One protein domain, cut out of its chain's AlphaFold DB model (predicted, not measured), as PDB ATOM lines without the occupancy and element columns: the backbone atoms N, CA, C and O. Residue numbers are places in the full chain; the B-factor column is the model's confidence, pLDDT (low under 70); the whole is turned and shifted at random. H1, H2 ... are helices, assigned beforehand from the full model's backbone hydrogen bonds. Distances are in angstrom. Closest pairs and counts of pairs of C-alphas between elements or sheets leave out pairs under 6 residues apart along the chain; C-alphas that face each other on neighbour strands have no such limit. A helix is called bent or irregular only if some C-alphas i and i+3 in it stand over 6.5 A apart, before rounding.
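What this domain is: This is residues 4 to 93 of the 262 residues of an uncharacterized protein of Acidobacteria bacterium (UniProt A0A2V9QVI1). A long helix, H5, folds back on itself into a narrow V of two arms, H5a and H5b, and the short helix H4 sits in the middle of the domain, crossing both arms. H3 packs beside H4, away from most of the V, and two one-turn helices, H1 and H2, lie at the margin, while residues 28 to 41 make a long loop with no named element. The printed part has 90 residues with five named helices, in the order H1, H2, H3, H4, H5, and no named strand; the class is all helix. It is compact, with a radius of gyration of the C-alphas of 12.6 A, and rounded, spanning 34 by 26 by 22 A.

Where its parts are: Find C-alpha 4 at (33.606, 29.557, 3.345), where H1, residues 4 to 7, begins. H2 follows as residues 9 to 12, and H3 as residues 16 to 27, 16.4 A from first to last C-alpha. H4, residues 42 to 50, starts at C-alpha 42 at (24.306, 38.268, 9.618) and is 12.7 A long. H5, residues 58 to 92, was assigned as one helix by its hydrogen bonds but is bent: C-alphas 78 and 81 are 9.3 A apart. Its arm H5a, residues 58 to 78, is 27.9 A long, irregular with C-alphas 70 and 73 at 7.6 A, and has a kink of 61 degrees near residue 71. Its arm H5b, residues 81 to 92, is 16.9 A long and ends at C-alpha 92 at (22.351, 48.412, 30.014).

How they stand to each other: Start at the hub, H4. It touches H5a about perpendicular, at 85 degrees; the closest C-alphas, of Ala 45 and Leu 68, are 6.0 A apart. H4 and H5b only just touch, with 3 pairs of C-alphas within 8 A, the closest those of Leu 49 and Trp 83 at 7.0 A; their lines stand at 84 degrees, about perpendicular. The two arms run opposite ways at a shallow tilt of 19 degrees and touch only at the corner, only just, with 3 pairs of C-alphas within 8 A; Met 75 and Trp 83 have the closest, 6.4 A apart. With residues 23 to 27 alone, H3 touches H4 at a shallow tilt of 27 degrees, the same way; the closest C-alphas are those of Leu 27 and Ala 46, at 6.4 A. H3 also touches H5a, with the closest C-alphas, of Glu 24 and Ile 78, 6.7 A apart. H2 and H4 only just touch, with 3 pairs of C-alphas within 8 A, the closest those of Glu 10 and Pro 42 at 7.9 A. H1 is close to H4 but not clearly touching: the C-alphas of Leu 6 and Val 43, the closest, are 6.9 A apart. H3 and H5b are apart. In H3, H4 and H5b every O i to N i+4 pair is within hydrogen-bond range, in H5a 14 of 17; H1 and H2 are too short for such a pair.

The domain as a whole: Look for the two C-alphas farthest apart at Gly 13 and Ser 92, 36.0 A from each other. The printed part has no cut. The link from H3 to H4, 14 residues, is long; that from H4 to H5, 7 residues, is short, and those from H1 to H2 and from H2 to H3 are tight. The mean pLDDT of the printed part is 91.5, and no printed residue is under 70; H1 has a mean of 78.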
ATOM      1  N   ALA A   4      33.216  28.488   4.263       77.06
ATOM      2  CA  ALA A   4      33.606  29.557   3.345       77.06
ATOM      3  C   ALA A   4      32.390  30.324   2.794       77.06
ATOM      4  O   ALA A   4      32.447  31.548   2.679       77.06
ATOM      5  N   SER A   5      31.281  29.628   2.519       78.75
ATOM      6  CA  SER A   5      30.016  30.245   2.106       78.75
ATOM      7  C   SER A   5      29.408  31.100   3.216       78.75
ATOM      8  O   SER A   5      28.970  32.213   2.948       78.75
ATOM      9  N   LEU A   6      29.442  30.633   4.470       78.50
ATOM     10  CA  LEU A   6      28.938  31.396   5.618       78.50
ATOM     11  C   LEU A   6      29.712  32.701   5.844       78.50
ATOM     12  O   LEU A   6      29.117  33.730   6.146       78.50
ATOM     13  N   LYS A   7      31.034  32.683   5.639       79.31
ATOM     14  CA  LYS A   7      31.888  33.878   5.758       79.31
ATOM     15  C   LYS A   7      31.585  34.953   4.719       79.31
ATOM     16  O   LYS A   7      31.883  36.117   4.952       79.31
ATOM     17  N   LYS A   8      31.025  34.562   3.578       81.81
ATOM     18  CA  LYS A   8      30.740  35.452   2.450       81.81
ATOM     19  C   LYS A   8      29.248  35.572   2.170       81.81
ATOM     20  O   LYS A   8      28.893  35.975   1.074       81.81
ATOM     21  N   LEU A   9      28.383  35.234   3.129       82.56
ATOM     22  CA  LEU A   9      26.955  35.017   2.885       82.56
ATOM     23  C   LEU A   9      26.269  36.197   2.171       82.56
ATOM     24  O   LEU A   9      25.549  35.984   1.204       82.56
ATOM     25  N   GLU A  10      26.566  37.436   2.572       80.50
ATOM     26  CA  GLU A  10      26.020  38.645   1.929       80.50
ATOM     27  C   GLU A  10      26.639  38.948   0.552       80.50
ATOM     28  O   GLU A  10      26.042  39.644  -0.260       80.50
ATOM     29  N   GLN A  11      27.817  38.398   0.253       83.56
ATOM     30  CA  GLN A  11      28.525  38.568  -1.024       83.56
ATOM     31  C   GLN A  11      28.116  37.522  -2.068       83.56
ATOM     32  O   GLN A  11      28.528  37.614  -3.221       83.56
ATOM     33  N   LEU A  12      27.329  36.512  -1.681       83.50
ATOM     34  CA  LEU A  12      26.897  35.443  -2.581       83.50
ATOM     35  C   LEU A  12      25.763  35.866  -3.528       83.50
ATOM     36  O   LEU A  12      25.360  35.064  -4.365       83.50
ATOM     37  N   GLY A  13      25.240  37.094  -3.408       81.25
ATOM     38  CA  GLY A  13      24.148  37.590  -4.254       81.25
ATOM     39  C   GLY A  13      22.835  36.824  -4.067       81.25
ATOM     40  O   GLY A  13      22.022  36.756  -4.984       81.25
ATOM     41  N   LEU A  14      22.653  36.199  -2.900       85.62
ATOM     42  CA  LEU A  14      21.440  35.463  -2.562       85.62
ATOM     43  C   LEU A  14      20.286  36.426  -2.272       85.62
ATOM     44  O   LEU A  14      20.497  37.525  -1.759       85.62
ATOM     45  N   ALA A  15      19.063  35.972  -2.551       88.94
ATOM     46  CA  ALA A  15      17.855  36.649  -2.095       88.94
ATOM     47  C   ALA A  15      17.816  36.719  -0.556       88.94
ATOM     48  O   ALA A  15      18.361  35.844   0.128       88.94
ATOM     49  N   GLU A  16      17.165  37.747  -0.010       87.88
ATOM     50  CA  GLU A  16      17.111  37.995   1.436       87.88
ATOM     51  C   GLU A  16      16.493  36.805   2.183       87.88
ATOM     52  O   GLU A  16      17.028  36.366   3.197       87.88
ATOM     53  N   GLU A  17      15.461  36.183   1.617       90.25
ATOM     54  CA  GLU A  17      14.778  35.017   2.179       90.25
ATOM     55  C   GLU A  17      15.697  33.792   2.267       90.25
ATOM     56  O   GLU A  17      15.602  32.991   3.198       90.25
ATOM     57  N   ALA A  18      16.616  33.641   1.308       91.31
ATOM     58  CA  ALA A  18      17.587  32.555   1.326       91.31
ATOM     59  C   ALA A  18      18.633  32.765   2.431       91.31
ATOM     60  O   ALA A  18      19.014  31.808   3.105       91.31
ATOM     61  N   VAL A  19      19.066  34.011   2.647       91.94
ATOM     62  CA  VAL A  19      19.945  34.374   3.768       91.94
ATOM     63  C   VAL A  19      19.227  34.146   5.098       91.94
ATOM     64  O   VAL A  19      19.789  33.508   5.986       91.94
ATOM     65  N   ASP A  20      17.976  34.581   5.219       93.69
ATOM     66  CA  ASP A  20      17.172  34.412   6.430       93.69
ATOM     67  C   ASP A  20      16.994  32.925   6.761       93.69
ATOM     68  O   ASP A  20      17.254  32.502   7.891       93.69
ATOM     69  N   ARG A  21      16.691  32.093   5.754       93.62
ATOM     70  CA  ARG A  21      16.579  30.641   5.928       93.62
ATOM     71  C   ARG A  21      17.881  30.002   6.402       93.62
ATOM     72  O   ARG A  21      17.873  29.104   7.240       93.62
ATOM     73  N   VAL A  22      19.016  30.449   5.872       92.94
ATOM     74  CA  VAL A  22      20.335  29.999   6.325       92.94
ATOM     75  C   VAL A  22      20.560  30.325   7.804       92.94
ATOM     76  O   VAL A  22      21.075  29.485   8.545       92.94
ATOM     77  N   LEU A  23      20.182  31.526   8.239       94.94
ATOM     78  CA  LEU A  23      20.345  31.949   9.627       94.94
ATOM     79  C   LEU A  23      19.420  31.185  10.567       94.94
ATOM     80  O   LEU A  23      19.859  30.817  11.650       94.94
ATOM     81  N   GLU A  24      18.188  30.880  10.157       95.38
ATOM     82  CA  GLU A  24      17.302  29.986  10.911       95.38
ATOM     83  C   GLU A  24      17.957  28.629  11.156       95.38
ATOM     84  O   GLU A  24      18.027  28.179  12.295       95.38
ATOM     85  N   LEU A  25      18.511  28.009  10.109       95.06
ATOM     86  CA  LEU A  25      19.181  26.713  10.226       95.06
ATOM     87  C   LEU A  25      20.409  26.767  11.149       95.06
ATOM     88  O   LEU A  25      20.679  25.800  11.860       95.06
ATOM     89  N   LEU A  26      21.147  27.884  11.158       94.25
ATOM     90  CA  LEU A  26      22.233  28.117  12.117       94.25
ATOM     91  C   LEU A  26      21.704  28.251  13.551       94.25
ATOM     92  O   LEU A  26      22.237  27.626  14.463       94.25
ATOM     93  N   LEU A  27      20.656  29.054  13.746       95.12
ATOM     94  CA  LEU A  27      20.043  29.321  15.051       95.12
ATOM     95  C   LEU A  27      19.363  28.081  15.644       95.12
ATOM     96  O   LEU A  27      19.324  27.936  16.862       95.12
ATOM     97  N   ASP A  28      18.889  27.174  14.792       95.19
ATOM     98  CA  ASP A  28      18.317  25.881  15.175       95.19
ATOM     99  C   ASP A  28      19.379  24.785  15.369       95.19
ATOM    100  O   ASP A  28      19.041  23.641  15.669       95.19
ATOM    101  N   GLY A  29      20.666  25.097  15.171       92.81
ATOM    102  CA  GLY A  29      21.767  24.140  15.317       92.81
ATOM    103  C   GLY A  29      21.839  23.077  14.215       92.81
ATOM    104  O   GLY A  29      22.586  22.109  14.343       92.81
ATOM    105  N   GLN A  30      21.094  23.245  13.119       94.06
ATOM    106  CA  GLN A  30      21.098  22.326  11.973       94.06
ATOM    107  C   GLN A  30      22.341  22.506  11.090       94.06
ATOM    108  O   GLN A  30      22.726  21.600  10.351       94.06
ATOM    109  N   ILE A  31      22.978  23.677  11.162       92.38
ATOM    110  CA  ILE A  31      24.257  23.973  10.517       92.38
ATOM    111  C   ILE A  31      25.238  24.436  11.602       92.38
ATOM    112  O   ILE A  31      24.866  25.263  12.435       92.38
ATOM    113  N   PRO A  32      26.489  23.942  11.613       89.56
ATOM    114  CA  PRO A  32      27.475  24.382  12.590       89.56
ATOM    115  C   PRO A  32      27.898  25.836  12.353       89.56
ATOM    116  O   PRO A  32      28.023  26.297  11.215       89.56
ATOM    117  N   LEU A  33      28.192  26.542  13.447       88.81
ATOM    118  CA  LEU A  33      28.821  27.858  13.389       88.81
ATOM    119  C   LEU A  33      30.234  27.769  12.784       88.81
ATOM    120  O   LEU A  33      30.941  26.784  13.017       88.81
ATOM    121  N   PRO A  34      30.698  28.815  12.075       87.50
ATOM    122  CA  PRO A  34      32.092  28.911  11.658       87.50
ATOM    123  C   PRO A  34      33.053  28.794  12.848       87.50
ATOM    124  O   PRO A  34      32.871  29.468  13.871       87.50
ATOM    125  N   ALA A  35      34.104  27.983  12.692       85.94
ATOM    126  CA  ALA A  35      35.110  27.771  13.732       85.94
ATOM    127  C   ALA A  35      35.785  29.092  14.124       85.94
ATOM    128  O   ALA A  35      35.914  29.410  15.307       85.94
ATOM    129  N   ARG A  36      36.142  29.914  13.126       84.38
ATOM    130  CA  ARG A  36      36.639  31.273  13.363       84.38
ATOM    131  C   ARG A  36      35.469  32.258  13.510       84.38
ATOM    132  O   ARG A  36      34.666  32.355  12.578       84.38
ATOM    133  N   PRO A  37      35.390  33.027  14.613       83.62
ATOM    134  CA  PRO A  37      34.369  34.053  14.787       83.62
ATOM    135  C   PRO A  37      34.413  35.112  13.695       83.62
ATOM    136  O   PRO A  37      35.476  35.622  13.343       83.62
ATOM    137  N   LEU A  38      33.229  35.429  13.181       86.38
ATOM    138  CA  LEU A  38      32.990  36.600  12.355       86.38
ATOM    139  C   LEU A  38      32.563  37.744  13.264       86.38
ATOM    140  O   LEU A  38      31.808  37.531  14.210       86.38
ATOM    141  N   THR A  39      33.050  38.941  12.963       84.50
ATOM    142  CA  THR A  39      32.749  40.165  13.714       84.50
ATOM    143  C   THR A  39      31.722  41.048  13.011       84.50
ATOM    144  O   THR A  39      31.263  42.018  13.599       84.50
ATOM    145  N   THR A  40      31.372  40.727  11.764       89.50
ATOM    146  CA  THR A  40      30.453  41.497  10.922       89.50
ATOM    147  C   THR A  40      29.526  40.576  10.136       89.50
ATOM    148  O   THR A  40      29.865  39.421   9.854       89.50
ATOM    149  N   GLY A  41      28.383  41.112   9.727       91.31
ATOM    150  CA  GLY A  41      27.392  40.437   8.911       91.31
ATOM    151  C   GLY A  41      26.398  39.582   9.710       91.31
ATOM    152  O   GLY A  41      26.505  39.401  10.927       91.31
ATOM    153  N   PRO A  42      25.430  38.972   9.014       92.81
ATOM    154  CA  PRO A  42      24.306  38.268   9.618       92.81
ATOM    155  C   PRO A  42      24.722  37.044  10.436       92.81
ATOM    156  O   PRO A  42      24.118  36.743  11.462       92.81
ATOM    157  N   VAL A  43      25.788  36.351  10.026       93.50
ATOM    158  CA  VAL A  43      26.317  35.204  10.778       93.50
ATOM    159  C   VAL A  43      26.930  35.651  12.110       93.50
ATOM    160  O   VAL A  43      26.830  34.918  13.092       93.50
ATOM    161  N   ALA A  44      27.514  36.855  12.183       93.69
ATOM    162  CA  ALA A  44      27.988  37.422  13.446       93.69
ATOM    163  C   ALA A  44      26.812  37.742  14.386       93.69
ATOM    164  O   ALA A  44      26.868  37.396  15.563       93.69
ATOM    165  N   ALA A  45      25.713  38.298  13.863       95.25
ATOM    166  CA  ALA A  45      24.499  38.548  14.647       95.25
ATOM    167  C   ALA A  45      23.811  37.255  15.126       95.25
ATOM    168  O   ALA A  45      23.379  37.174  16.274       95.25
ATOM    169  N   ALA A  46      23.751  36.213  14.291       95.50
ATOM    170  CA  ALA A  46      23.249  34.905  14.715       95.50
ATOM    171  C   ALA A  46      24.145  34.272  15.790       95.50
ATOM    172  O   ALA A  46      23.650  33.725  16.776       95.50
ATOM    173  N   ARG A  47      25.471  34.391  15.642       94.75
ATOM    174  CA  ARG A  47      26.426  33.941  16.657       94.75
ATOM    175  C   ARG A  47      26.250  34.689  17.974       94.75
ATOM    176  O   ARG A  47      26.311  34.039  19.004       94.75
ATOM    177  N   GLU A  48      25.997  35.996  17.949       95.94
ATOM    178  CA  GLU A  48      25.743  36.786  19.161       95.94
ATOM    179  C   GLU A  48      24.565  36.232  19.979       95.94
ATOM    180  O   GLU A  48      24.604  36.274  21.204       95.94
ATOM    181  N   LEU A  49      23.542  35.669  19.327       95.88
ATOM    182  CA  LEU A  49      22.426  35.027  20.028       95.88
ATOM    183  C   LEU A  49      22.771  33.650  20.603       95.88
ATOM    184  O   LEU A  49      22.254  33.286  21.656       95.88
ATOM    185  N   LEU A  50      23.609  32.876  19.915       94.69
ATOM    186  CA  LEU A  50      23.972  31.515  20.330       94.69
ATOM    187  C   LEU A  50      25.112  31.489  21.354       94.69
ATOM    188  O   LEU A  50      25.164  30.622  22.221       94.69
ATOM    189  N   GLN A  51      26.060  32.407  21.204       94.31
ATOM    190  CA  GLN A  51      27.295  32.522  21.969       94.31
ATOM    191  C   GLN A  51      27.546  34.012  22.262       94.31
ATOM    192  O   GLN A  51      28.447  34.601  21.657       94.31
ATOM    193  N   PRO A  52      26.732  34.640  23.135       93.81
ATOM    194  CA  PRO A  52      26.876  36.054  23.457       93.81
ATOM    195  C   PRO A  52      28.238  36.318  24.094       93.81
ATOM    196  O   PRO A  52      28.690  35.581  24.972       93.81
ATOM    197  N   VAL A  53      28.887  37.390  23.646       91.75
ATOM    198  CA  VAL A  53      30.156  37.861  24.208       91.75
ATOM    199  C   VAL A  53      29.991  39.320  24.578       91.75
ATOM    200  O   VAL A  53      29.657  40.139  23.722       91.75
ATOM    201  N   ASP A  54      30.232  39.660  25.835       92.62
ATOM    202  CA  ASP A  54      30.136  41.044  26.274       92.62
ATOM    203  C   ASP A  54      31.370  41.851  25.823       92.62
ATOM    204  O   ASP A  54      32.502  41.352  25.896       92.62
ATOM    205  N   PRO A  55      31.174  43.078  25.300       92.88
ATOM    206  CA  PRO A  55      32.274  43.951  24.910       92.88
ATOM    207  C   PRO A  55      33.145  44.305  26.119       92.88
ATOM    208  O   PRO A  55      32.645  44.546  27.215       92.88
ATOM    209  N   GLN A  56      34.460  44.348  25.902       91.31
ATOM    210  CA  GLN A  56      35.442  44.612  26.960       91.31
ATOM    211  C   GLN A  56      35.770  46.106  27.095       91.31
ATOM    212  O   GLN A  56      36.317  46.537  28.106       91.31
ATOM    213  N   SER A  57      35.420  46.901  26.085       92.44
ATOM    214  CA  SER A  57      35.645  48.343  26.036       92.44
ATOM    215  C   SER A  57      34.455  49.068  25.404       92.44
ATOM    216  O   SER A  57      33.621  48.462  24.725       92.44
ATOM    217  N   VAL A  58      34.399  50.389  25.581       92.31
ATOM    218  CA  VAL A  58      33.404  51.238  24.907       92.31
ATOM    219  C   VAL A  58      33.571  51.199  23.386       92.31
ATOM    220  O   VAL A  58      32.587  51.234  22.649       92.31
ATOM    221  N   GLU A  59      34.804  51.080  22.895       92.75
ATOM    222  CA  GLU A  59      35.061  50.974  21.460       92.75
ATOM    223  C   GLU A  59      34.523  49.650  20.891       92.75
ATOM    224  O   GLU A  59      33.901  49.635  19.825       92.75
ATOM    225  N   ASP A  60      34.684  48.547  21.627       93.19
ATOM    226  CA  ASP A  60      34.082  47.260  21.262       93.19
ATOM    227  C   ASP A  60      32.554  47.322  21.316       93.19
ATOM    228  O   ASP A  60      31.889  46.761  20.443       93.19
ATOM    229  N   MET A  61      31.993  48.030  22.304       94.19
ATOM    230  CA  MET A  61      30.555  48.286  22.388       94.19
ATOM    231  C   MET A  61      30.071  49.056  21.158       94.19
ATOM    232  O   MET A  61      29.103  48.639  20.532       94.19
ATOM    233  N   ALA A  62      30.757  50.127  20.754       94.06
ATOM    234  CA  ALA A  62      30.384  50.903  19.574       94.06
ATOM    235  C   ALA A  62      30.377  50.047  18.298       94.06
ATOM    236  O   ALA A  62      29.379  50.026  17.575       94.06
ATOM    237  N   LYS A  63      31.446  49.271  18.062       94.56
ATOM    238  CA  LYS A  63      31.554  48.358  16.909       94.56
ATOM    239  C   LYS A  63      30.454  47.298  16.924       94.56
ATOM    240  O   LYS A  63      29.809  47.055  15.903       94.56
ATOM    241  N   LYS A  64      30.212  46.688  18.089       95.06
ATOM    242  CA  LYS A  64      29.173  45.670  18.267       95.06
ATOM    243  C   LYS A  64      27.787  46.253  18.023       95.06
ATOM    244  O   LYS A  64      27.043  45.698  17.225       95.06
ATOM    245  N   MET A  65      27.445  47.377  18.649       94.94
ATOM    246  CA  MET A  65      26.128  47.999  18.498       94.94
ATOM    247  C   MET A  65      25.868  48.437  17.056       94.94
ATOM    248  O   MET A  65      24.775  48.191  16.553       94.94
ATOM    249  N   ALA A  66      26.863  49.009  16.372       95.00
ATOM    250  CA  ALA A  66      26.748  49.366  14.960       95.00
ATOM    251  C   ALA A  66      26.450  48.141  14.076       95.00
ATOM    252  O   ALA A  66      25.548  48.185  13.237       95.00
ATOM    253  N   GLU A  67      27.160  47.025  14.284       94.75
ATOM    254  CA  GLU A  67      26.902  45.790  13.539       94.75
ATOM    255  C   GLU A  67      25.530  45.199  13.867       94.75
ATOM    256  O   GLU A  67      24.756  44.891  12.962       94.75
ATOM    257  N   LEU A  68      25.187  45.067  15.149       95.44
ATOM    258  CA  LEU A  68      23.918  44.466  15.538       95.44
ATOM    259  C   LEU A  68      22.742  45.305  15.028       95.44
ATOM    260  O   LEU A  68      21.832  44.763  14.408       95.44
ATOM    261  N   TYR A  69      22.771  46.628  15.178       95.69
ATOM    262  CA  TYR A  69      21.709  47.495  14.661       95.69
ATOM    263  C   TYR A  69      21.588  47.447  13.133       95.69
ATOM    264  O   TYR A  69      20.475  47.522  12.614       95.69
ATOM    265  N   ARG A  70      22.686  47.238  12.394       94.12
ATOM    266  CA  ARG A  70      22.633  46.994  10.941       94.12
ATOM    267  C   ARG A  70      21.859  45.716  10.604       94.12
ATOM    268  O   ARG A  70      21.111  45.696   9.631       94.12
ATOM    269  N   GLN A  71      21.997  44.677  11.425       95.00
ATOM    270  CA  GLN A  71      21.286  43.403  11.264       95.00
ATOM    271  C   GLN A  71      19.884  43.400  11.899       95.00
ATOM    272  O   GLN A  71      19.156  42.415  11.776       95.00
ATOM    273  N   HIS A  72      19.474  44.486  12.563       95.38
ATOM    274  CA  HIS A  72      18.240  44.531  13.343       95.38
ATOM    275  C   HIS A  72      16.970  44.184  12.542       95.38
ATOM    276  O   HIS A  72      16.234  43.308  13.010       95.38
ATOM    277  N   PRO A  73      16.715  44.749  11.340       93.25
ATOM    278  CA  PRO A  73      15.512  44.417  10.568       93.25
ATOM    279  C   PRO A  73      15.389  42.917  10.282       93.25
ATOM    280  O   PRO A  73      14.307  42.343  10.371       93.25
ATOM    281  N   ARG A  74      16.524  42.272   9.998       93.62
ATOM    282  CA  ARG A  74      16.614  40.841   9.719       93.62
ATOM    283  C   ARG A  74      16.363  40.011  10.972       93.62
ATOM    284  O   ARG A  74      15.493  39.144  11.000       93.62
ATOM    285  N   MET A  75      17.091  40.304  12.043       95.75
ATOM    286  CA  MET A  75      17.042  39.503  13.265       95.75
ATOM    287  C   MET A  75      15.712  39.629  14.017       95.75
ATOM    288  O   MET A  75      15.298  38.665  14.664       95.75
ATOM    289  N   VAL A  76      15.001  40.757  13.883       94.69
ATOM    290  CA  VAL A  76      13.634  40.895  14.410       94.69
ATOM    291  C   VAL A  76      12.674  39.902  13.759       94.69
ATOM    292  O   VAL A  76      11.896  39.264  14.470       94.69
ATOM    293  N   ARG A  77      12.754  39.715  12.435       93.25
ATOM    294  CA  ARG A  77      11.902  38.756  11.711       93.25
ATOM    295  C   ARG A  77      12.207  37.309  12.098       93.25
ATOM    296  O   ARG A  77      11.285  36.517  12.245       93.25
ATOM    297  N   ILE A  78      13.485  36.980  12.298       94.69
ATOM    298  CA  ILE A  78      13.936  35.597  12.518       94.69
ATOM    299  C   ILE A  78      13.811  35.172  13.994       94.69
ATOM    300  O   ILE A  78      13.299  34.093  14.301       94.69
ATOM    301  N   ARG A  79      14.292  35.990  14.943       95.94
ATOM    302  CA  ARG A  79      14.307  35.690  16.395       95.94
ATOM    303  C   ARG A  79      14.005  36.931  17.242       95.94
ATOM    304  O   ARG A  79      14.699  37.195  18.223       95.94
ATOM    305  N   GLY A  80      12.943  37.670  16.916       95.00
ATOM    306  CA  GLY A  80      12.638  38.975  17.519       95.00
ATOM    307  C   GLY A  80      12.730  39.054  19.043       95.00
ATOM    308  O   GLY A  80      13.436  39.913  19.557       95.00
ATOM    309  N   LYS A  81      12.110  38.132  19.789       95.69
ATOM    310  CA  LYS A  81      12.148  38.178  21.264       95.69
ATOM    311  C   LYS A  81      13.568  38.041  21.832       95.69
ATOM    312  O   LYS A  81      13.966  38.839  22.677       95.69
ATOM    313  N   ALA A  82      14.322  37.035  21.384       96.38
ATOM    314  CA  ALA A  82      15.692  36.804  21.855       96.38
ATOM    315  C   ALA A  82      16.625  37.944  21.422       96.38
ATOM    316  O   ALA A  82      17.467  38.396  22.193       96.38
ATOM    317  N   TRP A  83      16.414  38.444  20.205       96.94
ATOM    318  CA  TRP A  83      17.141  39.567  19.640       96.94
ATOM    319  C   TRP A  83      16.966  40.860  20.434       96.94
ATOM    320  O   TRP A  83      17.953  41.425  20.901       96.94
ATOM    321  N   LEU A  84      15.724  41.296  20.645       95.81
ATOM    322  CA  LEU A  84      15.427  42.512  21.403       95.81
ATOM    323  C   LEU A  84      15.940  42.411  22.842       95.81
ATOM    324  O   LEU A  84      16.555  43.349  23.339       95.81
ATOM    325  N   SER A  85      15.783  41.243  23.476       95.31
ATOM    326  CA  SER A  85      16.326  41.006  24.816       95.31
ATOM    327  C   SER A  85      17.846  41.169  24.867       95.31
ATOM    328  O   SER A  85      18.355  41.701  25.851       95.31
ATOM    329  N   ARG A  86      18.584  40.722  23.841       95.62
ATOM    330  CA  ARG A  86      20.042  40.889  23.807       95.62
ATOM    331  C   ARG A  86      20.443  42.349  23.597       95.62
ATOM    332  O   ARG A  86      21.384  42.809  24.238       95.62
ATOM    333  N   LEU A  87      19.735  43.085  22.740       95.06
ATOM    334  CA  LEU A  87      20.004  44.511  22.529       95.06
ATOM    335  C   LEU A  87      19.761  45.339  23.799       95.06
ATOM    336  O   LEU A  87      20.563  46.216  24.108       95.06
ATOM    337  N   ASP A  88      18.709  45.034  24.561       92.25
ATOM    338  CA  ASP A  88      18.408  45.732  25.818       92.25
ATOM    339  C   ASP A  88      19.439  45.423  26.925       92.25
ATOM    340  O   ASP A  88      19.872  46.323  27.651       92.25
ATOM    341  N   GLN A  89      19.925  44.175  26.987       92.19
ATOM    342  CA  GLN A  89      21.051  43.799  27.854       92.19
ATOM    343  C   GLN A  89      22.314  44.599  27.521       92.19
ATOM    344  O   GLN A  89      22.934  45.164  28.419       92.19
ATOM    345  N   LEU A  90      22.680  44.680  26.237       92.50
ATOM    346  CA  LEU A  90      23.847  45.444  25.791       92.50
ATOM    347  C   LEU A  90      23.693  46.940  26.071       92.50
ATOM    348  O   LEU A  90      24.648  47.575  26.509       92.50
ATOM    349  N   ALA A  91      22.492  47.497  25.886       89.81
ATOM    350  CA  ALA A  91      22.224  48.899  26.189       89.81
ATOM    351  C   ALA A  91      22.427  49.233  27.679       89.81
ATOM    352  O   ALA A  91      22.789  50.359  28.022       89.81
ATOM    353  N   SER A  92      22.218  48.256  28.562       88.38
ATOM    354  CA  SER A  92      22.351  48.412  30.014       88.38
ATOM    355  C   SER A  92      23.742  48.045  30.544       88.38
ATOM    356  O   SER A  92      24.073  48.388  31.681       88.38
ATOM    357  N   LEU A  93      24.568  47.374  29.740       87.69
ATOM    358  CA  LEU A  93      25.866  46.856  30.157       87.69
ATOM    359  C   LEU A  93      26.842  47.988  30.507       87.69
ATOM    360  O   LEU A  93      27.045  48.915  29.725       87.69
TER     361      LEU A  93